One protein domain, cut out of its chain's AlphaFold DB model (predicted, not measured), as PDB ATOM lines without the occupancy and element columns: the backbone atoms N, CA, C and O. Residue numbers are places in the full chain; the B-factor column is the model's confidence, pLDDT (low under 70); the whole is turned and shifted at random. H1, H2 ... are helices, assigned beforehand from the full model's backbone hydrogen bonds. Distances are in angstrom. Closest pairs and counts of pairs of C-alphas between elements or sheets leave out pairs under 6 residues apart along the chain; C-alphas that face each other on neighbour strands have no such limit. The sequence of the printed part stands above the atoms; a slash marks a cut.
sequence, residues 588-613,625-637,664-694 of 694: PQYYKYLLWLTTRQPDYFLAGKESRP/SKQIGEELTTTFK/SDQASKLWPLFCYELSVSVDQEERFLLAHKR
ATOM      1  N   PRO A 588     -12.445 -33.202   3.442       87.00
ATOM      2  CA  PRO A 588     -11.263 -32.749   2.721       87.00
ATOM      3  C   PRO A 588     -10.324 -31.920   3.606       87.00
ATOM      4  O   PRO A 588     -10.761 -31.158   4.470       87.00
ATOM      5  N   GLN A 589      -9.013 -32.055   3.395       83.75
ATOM      6  CA  GLN A 589      -8.004 -31.509   4.314       83.75
ATOM      7  C   GLN A 589      -8.118 -29.989   4.530       83.75
ATOM      8  O   GLN A 589      -7.838 -29.502   5.624       83.75
ATOM      9  N   TYR A 590      -8.586 -29.245   3.523       87.19
ATOM     10  CA  TYR A 590      -8.835 -27.810   3.644       87.19
ATOM     11  C   TYR A 590     -10.021 -27.489   4.567       87.19
ATOM     12  O   TYR A 590      -9.915 -26.557   5.359       87.19
ATOM     13  N   TYR A 591     -11.104 -28.279   4.566       87.88
ATOM     14  CA  TYR A 591     -12.200 -28.110   5.529       87.88
ATOM     15  C   TYR A 591     -11.753 -28.417   6.955       87.88
ATOM     16  O   TYR A 591     -12.113 -27.675   7.863       87.88
ATOM     17  N   LYS A 592     -10.908 -29.441   7.162       89.25
ATOM     18  CA  LYS A 592     -10.307 -29.690   8.485       89.25
ATOM     19  C   LYS A 592      -9.510 -28.478   8.974       89.25
ATOM     20  O   LYS A 592      -9.600 -28.125  10.145       89.25
ATOM     21  N   TYR A 593      -8.760 -27.824   8.084       89.94
ATOM     22  CA  TYR A 593      -8.006 -26.616   8.418       89.94
ATOM     23  C   TYR A 593      -8.910 -25.398   8.677       89.94
ATOM     24  O   TYR A 593      -8.668 -24.660   9.626       89.94
ATOM     25  N   LEU A 594      -9.981 -25.206   7.898       89.31
ATOM     26  CA  LEU A 594     -10.966 -24.141   8.134       89.31
ATOM     27  C   LEU A 594     -11.715 -24.336   9.462       89.31
ATOM     28  O   LEU A 594     -11.849 -23.385  10.226       89.31
ATOM     29  N   LEU A 595     -12.128 -25.565   9.782       90.50
ATOM     30  CA  LEU A 595     -12.750 -25.897  11.066       90.50
ATOM     31  C   LEU A 595     -11.761 -25.701  12.230       90.50
ATOM     32  O   LEU A 595     -12.096 -25.122  13.262       90.50
ATOM     33  N   TRP A 596     -10.502 -26.104  12.041       93.44
ATOM     34  CA  TRP A 596      -9.427 -25.836  12.995       93.44
ATOM     35  C   TRP A 596      -9.201 -24.329  13.209       93.44
ATOM     36  O   TRP A 596      -9.034 -23.913  14.359       93.44
ATOM     37  N   LEU A 597      -9.273 -23.508  12.152       92.50
ATOM     38  CA  LEU A 597      -9.247 -22.046  12.257       92.50
ATOM     39  C   LEU A 597     -10.436 -21.518  13.066       92.50
ATOM     40  O   LEU A 597     -10.215 -20.706  13.955       92.50
ATOM     41  N   THR A 598     -11.663 -22.007  12.851       91.31
ATOM     42  CA  THR A 598     -12.829 -21.557  13.644       91.31
ATOM     43  C   THR A 598     -12.734 -21.887  15.139       91.31
ATOM     44  O   THR A 598     -13.416 -21.250  15.933       91.31
ATOM     45  N   THR A 599     -11.854 -22.817  15.543       93.00
ATOM     46  CA  THR A 599     -11.542 -23.098  16.965       93.00
ATOM     47  C   THR A 599     -10.394 -22.259  17.547       93.00
ATOM     48  O   THR A 599     -10.065 -22.413  18.723       93.00
ATOM     49  N   ARG A 600      -9.725 -21.413  16.751       94.69
ATOM     50  CA  ARG A 600      -8.672 -20.509  17.247       94.69
ATOM     51  C   ARG A 600      -9.313 -19.268  17.867       94.69
ATOM     52  O   ARG A 600     -10.225 -18.721  17.274       94.69
ATOM     53  N   GLN A 601      -8.788 -18.802  19.001       94.75
ATOM     54  CA  GLN A 601      -9.224 -17.565  19.670       94.75
ATOM     55  C   GLN A 601      -9.049 -16.312  18.780       94.75
ATOM     56  O   GLN A 601      -8.171 -16.322  17.912       94.75
ATOM     57  N   PRO A 602      -9.783 -15.202  19.030       94.19
ATOM     58  CA  PRO A 602      -9.690 -13.967  18.239       94.19
ATOM     59  C   PRO A 602      -8.253 -13.442  18.082       94.19
ATOM     60  O   PRO A 602      -7.834 -13.056  16.987       94.19
ATOM     61  N   ASP A 603      -7.478 -13.497  19.164       95.38
ATOM     62  CA  ASP A 603      -6.100 -13.002  19.242       95.38
ATOM     63  C   ASP A 603      -5.163 -13.743  18.275       95.38
ATOM     64  O   ASP A 603      -4.187 -13.176  17.786       95.38
ATOM     65  N   TYR A 604      -5.491 -14.986  17.901       96.00
ATOM     66  CA  TYR A 604      -4.737 -15.762  16.913       96.00
ATOM     67  C   TYR A 604      -4.646 -15.043  15.558       96.00
ATOM     68  O   TYR A 604      -3.604 -15.062  14.897       96.00
ATOM     69  N   PHE A 605      -5.734 -14.386  15.159       95.44
ATOM     70  CA  PHE A 605      -5.848 -13.657  13.899       95.44
ATOM     71  C   PHE A 605      -5.221 -12.249  13.977       95.44
ATOM     72  O   PHE A 605      -4.917 -11.642  12.950       95.44
ATOM     73  N   LEU A 606      -4.999 -11.721  15.189       95.31
ATOM     74  CA  LEU A 606      -4.426 -10.390  15.429       95.31
ATOM     75  C   LEU A 606      -2.930 -10.427  15.773       95.31
ATOM     76  O   LEU A 606      -2.212  -9.482  15.438       95.31
ATOM     77  N   ALA A 607      -2.425 -11.540  16.313       96.06
ATOM     78  CA  ALA A 607      -1.040 -11.722  16.753       96.06
ATOM     79  C   ALA A 607       0.014 -11.320  15.702       96.06
ATOM     80  O   ALA A 607       1.089 -10.829  16.046       96.06
ATOM     81  N   GLY A 608      -0.276 -11.497  14.407       94.69
ATOM     82  CA  GLY A 608       0.608 -11.050  13.325       94.69
ATOM     83  C   GLY A 608       0.768  -9.530  13.287       94.69
ATOM     84  O   GLY A 608       1.889  -9.024  13.242       94.69
ATOM     85  N   LYS A 609      -0.351  -8.805  13.385       93.75
ATOM     86  CA  LYS A 609      -0.406  -7.335  13.418       93.75
ATOM     87  C   LYS A 609       0.223  -6.780  14.693       93.75
ATOM     88  O   LYS A 609       0.981  -5.818  14.620       93.75
ATOM     89  N   GLU A 610      -0.037  -7.415  15.830       94.19
ATOM     90  CA  GLU A 610       0.491  -7.009  17.140       94.19
ATOM     91  C   GLU A 610       1.998  -7.251  17.279       94.19
ATOM     92  O   GLU A 610       2.710  -6.428  17.855       94.19
ATOM     93  N   SER A 611       2.509  -8.344  16.702       93.25
ATOM     94  CA  SER A 611       3.946  -8.654  16.705       93.25
ATOM     95  C   SER A 611       4.785  -7.747  15.796       93.25
ATOM     96  O   SER A 611       6.014  -7.733  15.908       93.25
ATOM     97  N   ARG A 612       4.152  -6.984  14.892       91.00
ATOM     98  CA  ARG A 612       4.854  -6.090  13.967       91.00
ATOM     99  C   ARG A 612       5.472  -4.932  14.764       91.00
ATOM    100  O   ARG A 612       4.744  -4.178  15.412       91.00
ATOM    101  N   PRO A 613       6.805  -4.740  14.735       86.94
ATOM    102  CA  PRO A 613       7.457  -3.746  15.578       86.94
ATOM    103  C   PRO A 613       6.965  -2.337  15.234       86.94
ATOM    104  O   PRO A 613       7.080  -1.890  14.085       86.94
ATOM    105  N   SER A 625      -3.170  -8.518   7.209       96.25
ATOM    106  CA  SER A 625      -2.374  -9.725   7.496       96.25
ATOM    107  C   SER A 625      -1.727 -10.308   6.231       96.25
ATOM    108  O   SER A 625      -0.608 -10.811   6.300       96.25
ATOM    109  N   LYS A 626      -2.344 -10.128   5.052       96.50
ATOM    110  CA  LYS A 626      -1.738 -10.446   3.745       96.50
ATOM    111  C   LYS A 626      -0.428  -9.692   3.493       96.50
ATOM    112  O   LYS A 626       0.546 -10.297   3.055       96.50
ATOM    113  N   GLN A 627      -0.388  -8.393   3.798       95.31
ATOM    114  CA  GLN A 627       0.814  -7.566   3.645       95.31
ATOM    115  C   GLN A 627       1.913  -8.010   4.620       95.31
ATOM    116  O   GLN A 627       3.080  -8.073   4.250       95.31
ATOM    117  N   ILE A 628       1.544  -8.396   5.844       95.38
ATOM    118  CA  ILE A 628       2.493  -8.947   6.823       95.38
ATOM    119  C   ILE A 628       3.055 -10.293   6.332       95.38
ATOM    120  O   ILE A 628       4.253 -10.535   6.453       95.38
ATOM    121  N   GLY A 629       2.239 -11.153   5.714       95.81
ATOM    122  CA  GLY A 629       2.713 -12.396   5.096       95.81
ATOM    123  C   GLY A 629       3.657 -12.169   3.906       95.81
ATOM    124  O   GLY A 629       4.615 -12.925   3.722       95.81
ATOM    125  N   GLU A 630       3.454 -11.092   3.145       95.62
ATOM    126  CA  GLU A 630       4.375 -10.654   2.090       95.62
ATOM    127  C   GLU A 630       5.705 -10.130   2.665       95.62
ATOM    128  O   GLU A 630       6.778 -10.521   2.198       95.62
ATOM    129  N   GLU A 631       5.661  -9.322   3.730       94.25
ATOM    130  CA  GLU A 631       6.844  -8.864   4.480       94.25
ATOM    131  C   GLU A 631       7.634 -10.055   5.065       94.25
ATOM    132  O   GLU A 631       8.860 -10.130   4.933       94.25
ATOM    133  N   LEU A 632       6.951 -11.058   5.626       94.25
ATOM    134  CA  LEU A 632       7.575 -12.304   6.089       94.25
ATOM    135  C   LEU A 632       8.198 -13.101   4.927       94.25
ATOM    136  O   LEU A 632       9.319 -13.595   5.039       94.25
ATOM    137  N   THR A 633       7.526 -13.195   3.782       93.19
ATOM    138  CA  THR A 633       8.036 -13.949   2.621       93.19
ATOM    139  C   THR A 633       9.206 -13.242   1.922       93.19
ATOM    140  O   THR A 633      10.081 -13.899   1.349       93.19
ATOM    141  N   THR A 634       9.257 -11.910   1.956       93.19
ATOM    142  CA  THR A 634      10.345 -11.108   1.365       93.19
ATOM    143  C   THR A 634      11.575 -11.035   2.269       93.19
ATOM    144  O   THR A 634      12.684 -11.233   1.775       93.19
ATOM    145  N   THR A 635      11.409 -10.862   3.584       89.06
ATOM    146  CA  THR A 635      12.530 -10.851   4.551       89.06
ATOM    147  C   THR A 635      13.336 -12.156   4.560       89.06
ATOM    148  O   THR A 635      14.560 -12.131   4.692       89.06
ATOM    149  N   PHE A 636      12.691 -13.305   4.333       86.94
ATOM    150  CA  PHE A 636      13.379 -14.594   4.162       86.94
ATOM    151  C   PHE A 636      14.133 -14.742   2.829       86.94
ATOM    152  O   PHE A 636      15.021 -15.589   2.725       86.94
ATOM    153  N   LYS A 637      13.812 -13.935   1.808       86.81
ATOM    154  CA  LYS A 637      14.581 -13.881   0.554       86.81
ATOM    155  C   LYS A 637      15.799 -12.971   0.712       86.81
ATOM    156  O   LYS A 637      16.906 -13.390   0.388       86.81
ATOM    157  N   SER A 664       2.022 -24.516  13.501       90.94
ATOM    158  CA  SER A 664       0.616 -24.120  13.676       90.94
ATOM    159  C   SER A 664       0.352 -23.266  14.927       90.94
ATOM    160  O   SER A 664      -0.608 -22.497  14.963       90.94
ATOM    161  N   ASP A 665       1.227 -23.366  15.928       92.81
ATOM    162  CA  ASP A 665       1.226 -22.574  17.163       92.81
ATOM    163  C   ASP A 665       1.782 -21.148  16.988       92.81
ATOM    164  O   ASP A 665       1.505 -20.274  17.806       92.81
ATOM    165  N   GLN A 666       2.512 -20.862  15.904       95.81
ATOM    166  CA  GLN A 666       3.084 -19.539  15.634       95.81
ATOM    167  C   GLN A 666       2.051 -18.605  14.983       95.81
ATOM    168  O   GLN A 666       2.194 -18.224  13.821       95.81
ATOM    169  N   ALA A 667       1.024 -18.217  15.746       94.19
ATOM    170  CA  ALA A 667      -0.073 -17.338  15.317       94.19
ATOM    171  C   ALA A 667       0.407 -16.077  14.569       94.19
ATOM    172  O   ALA A 667      -0.087 -15.756  13.488       94.19
ATOM    173  N   SER A 668       1.459 -15.432  15.088       96.31
ATOM    174  CA  SER A 668       2.077 -14.226  14.517       96.31
ATOM    175  C   SER A 668       2.677 -14.395  13.117       96.31
ATOM    176  O   SER A 668       2.983 -13.404  12.458       96.31
ATOM    177  N   LYS A 669       2.836 -15.634  12.644       96.00
ATOM    178  CA  LYS A 669       3.339 -15.955  11.303       96.00
ATOM    179  C   LYS A 669       2.321 -16.732  10.481       96.00
ATOM    180  O   LYS A 669       2.123 -16.391   9.320       96.00
ATOM    181  N   LEU A 670       1.669 -17.749  11.053       96.00
ATOM    182  CA  LEU A 670       0.803 -18.644  10.282       96.00
ATOM    183  C   LEU A 670      -0.387 -17.898   9.679       96.00
ATOM    184  O   LEU A 670      -0.644 -18.065   8.492       96.00
ATOM    185  N   TRP A 671      -1.085 -17.060  10.455       96.06
ATOM    186  CA  TRP A 671      -2.243 -16.331   9.933       96.06
ATOM    187  C   TRP A 671      -1.862 -15.322   8.834       96.06
ATOM    188  O   TRP A 671      -2.431 -15.415   7.745       96.06
ATOM    189  N   PRO A 672      -0.845 -14.449   9.009       96.88
ATOM    190  CA  PRO A 672      -0.329 -13.620   7.920       96.88
ATOM    191  C   PRO A 672       0.068 -14.391   6.658       96.88
ATOM    192  O   PRO A 672      -0.306 -14.000   5.552       96.88
ATOM    193  N   LEU A 673       0.793 -15.505   6.804       96.00
ATOM    194  CA  LEU A 673       1.226 -16.328   5.671       96.00
ATOM    195  C   LEU A 673       0.051 -17.021   4.973       96.00
ATOM    196  O   LEU A 673       0.025 -17.084   3.747       96.00
ATOM    197  N   PHE A 674      -0.951 -17.472   5.726       95.12
ATOM    198  CA  PHE A 674      -2.190 -18.022   5.184       95.12
ATOM    199  C   PHE A 674      -2.992 -16.966   4.406       95.12
ATOM    200  O   PHE A 674      -3.426 -17.227   3.283       95.12
ATOM    201  N   CYS A 675      -3.127 -15.751   4.952       96.12
ATOM    202  CA  CYS A 675      -3.752 -14.625   4.254       96.12
ATOM    203  C   CYS A 675      -2.991 -14.226   2.983       96.12
ATOM    204  O   CYS A 675      -3.615 -13.845   1.992       96.12
ATOM    205  N   TYR A 676      -1.661 -14.315   2.997       96.38
ATOM    206  CA  TYR A 676      -0.824 -14.074   1.826       96.38
ATOM    207  C   TYR A 676      -1.037 -15.132   0.736       96.38
ATOM    208  O   TYR A 676      -1.413 -14.776  -0.384       96.38
ATOM    209  N   GLU A 677      -0.893 -16.413   1.080       93.88
ATOM    210  CA  GLU A 677      -0.982 -17.535   0.136       93.88
ATOM    211  C   GLU A 677      -2.379 -17.652  -0.496       93.88
ATOM    212  O   GLU A 677      -2.505 -17.762  -1.714       93.88
ATOM    213  N   LEU A 678      -3.448 -17.537   0.305       94.62
ATOM    214  CA  LEU A 678      -4.829 -17.521  -0.205       94.62
ATOM    215  C   LEU A 678      -5.286 -16.144  -0.708       94.62
ATOM    216  O   LEU A 678      -6.428 -15.988  -1.138       94.62
ATOM    217  N   SER A 679      -4.416 -15.133  -0.668       95.94
ATOM    218  CA  SER A 679      -4.713 -13.767  -1.102       95.94
ATOM    219  C   SER A 679      -5.907 -13.082  -0.411       95.94
ATOM    220  O   SER A 679      -6.458 -12.136  -0.980       95.94
ATOM    221  N   VAL A 680      -6.227 -13.486   0.823       95.56
ATOM    222  CA  VAL A 680      -7.331 -12.973   1.656       95.56
ATOM    223  C   VAL A 680      -7.269 -11.446   1.773       95.56
ATOM    224  O   VAL A 680      -6.237 -10.879   2.142       95.56
ATOM    225  N   SER A 681      -8.372 -10.771   1.445       95.75
ATOM    226  CA  SER A 681      -8.503  -9.314   1.561       95.75
ATOM    227  C   SER A 681      -8.766  -8.868   3.004       95.75
ATOM    228  O   SER A 681      -9.171  -9.663   3.852       95.75
ATOM    229  N   VAL A 682      -8.581  -7.571   3.284       94.94
ATOM    230  CA  VAL A 682      -8.909  -6.979   4.597       94.94
ATOM    231  C   VAL A 682     -10.373  -7.234   4.960       94.94
ATOM    232  O   VAL A 682     -10.645  -7.698   6.059       94.94
ATOM    233  N   ASP A 683     -11.306  -7.035   4.027       95.38
ATOM    234  CA  ASP A 683     -12.739  -7.225   4.291       95.38
ATOM    235  C   ASP A 683     -13.097  -8.695   4.561       95.38
ATOM    236  O   ASP A 683     -14.006  -8.987   5.335       95.38
ATOM    237  N   GLN A 684     -12.393  -9.645   3.932       95.06
ATOM    238  CA  GLN A 684     -12.557 -11.072   4.218       95.06
ATOM    239  C   GLN A 684     -12.006 -11.425   5.603       95.06
ATOM    240  O   GLN A 684     -12.662 -12.147   6.349       95.06
ATOM    241  N   GLU A 685     -10.844 -10.884   5.970       94.69
ATOM    242  CA  GLU A 685     -10.271 -11.026   7.311       94.69
ATOM    243  C   GLU A 685     -11.191 -10.420   8.391       94.69
ATOM    244  O   GLU A 685     -11.454 -11.068   9.405       94.69
ATOM    245  N   GLU A 686     -11.751  -9.230   8.159       93.81
ATOM    246  CA  GLU A 686     -12.737  -8.615   9.056       93.81
ATOM    247  C   GLU A 686     -14.015  -9.458   9.161       93.81
ATOM    248  O   GLU A 686     -14.540  -9.626  10.260       93.81
ATOM    249  N   ARG A 687     -14.489 -10.071   8.065       93.88
ATOM    250  CA  ARG A 687     -15.623 -11.014   8.107       93.88
ATOM    251  C   ARG A 687     -15.314 -12.278   8.912       93.88
ATOM    252  O   ARG A 687     -16.193 -12.717   9.646       93.88
ATOM    253  N   PHE A 688     -14.104 -12.838   8.825       91.25
ATOM    254  CA  PHE A 688     -13.688 -13.963   9.677       91.25
ATOM    255  C   PHE A 688     -13.686 -13.569  11.161       91.25
ATOM    256  O   PHE A 688     -14.269 -14.275  11.982       91.25
ATOM    257  N   LEU A 689     -13.113 -12.408  11.496       92.81
ATOM    258  CA  LEU A 689     -13.111 -11.867  12.860       92.81
ATOM    259  C   LEU A 689     -14.526 -11.585  13.389       92.81
ATOM    260  O   LEU A 689     -14.805 -11.845  14.556       92.81
ATOM    261  N   LEU A 690     -15.428 -11.064  12.552       93.50
ATOM    262  CA  LEU A 690     -16.827 -10.818  12.917       93.50
ATOM    263  C   LEU A 690     -17.629 -12.114  13.067       93.50
ATOM    264  O   LEU A 690     -18.470 -12.194  13.957       93.50
ATOM    265  N   ALA A 691     -17.373 -13.121  12.229       90.94
ATOM    266  CA  ALA A 691     -18.005 -14.433  12.339       90.94
ATOM    267  C   ALA A 691     -17.578 -15.172  13.615       90.94
ATOM    268  O   ALA A 691     -18.398 -15.849  14.211       90.94
ATOM    269  N   HIS A 692     -16.329 -14.997  14.057       89.81
ATOM    270  CA  HIS A 692     -15.806 -15.601  15.287       89.81
ATOM    271  C   HIS A 692     -16.190 -14.837  16.577       89.81
ATOM    272  O   HIS A 692     -15.922 -15.301  17.680       89.81
ATOM    273  N   LYS A 693     -16.820 -13.658  16.459       88.38
ATOM    274  CA  LYS A 693     -17.408 -12.902  17.585       88.38
ATOM    275  C   LYS A 693     -18.893 -13.213  17.828       88.38
ATOM    276  O   LYS A 693     -19.483 -12.603  18.717       88.38
ATOM    277  N   ARG A 694     -19.495 -14.069  16.999       80.06
ATOM    278  CA  ARG A 694     -20.883 -14.532  17.103       80.06
ATOM    279  C   ARG A 694     -20.912 -15.944  17.667       80.06
ATOM    280  O   ARG A 694     -21.869 -16.209  18.418       80.06
TER     281      ARG A 694
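What this domain is: This is residues 588 to 613, 625 to 637 and 664 to 694 of the 694 residues of the protein "Hypothetical protein" of Ditylum brightwellii (UniProt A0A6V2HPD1). H4 stands in the middle, crossed by H2 and H3 near its ends. H5 comes near both, while residues 588 to 596 stick out. The printed part, 70 residues with five named helices, is all helix and compact: radius of gyration of the C-alphas 11.9 A, spans 36 by 26 by 23 A.

How they stand to each other: H1, residues 589 to 598, and H5, residues 682 to 691, touch no helix. H4, residues 667 to 677, touches H2, residues 602 to 611, and H3, residues 625 to 637, about perpendicular at 89 and 88 degrees; the closest C-alphas are 608 and 668, 3.7 A, and 626 and 676, 4.2 A. O i to N i+4 pairs are within hydrogen-bond range throughout H1 and H5, 3 of 6 in H2, 8 of 9 in H3, 6 of 7 in H4.

Where its parts are: H1 begins at C-alpha 589 (-8.004, -31.509, 4.314); H5 ends at C-alpha 691 (-18.005, -14.433, 12.339).

The domain as a whole: Across the cuts, C-alphas 613 and 625 are 14.1 A apart, 637 and 664 21.7 A. By pLDDT no printed residue is under 70.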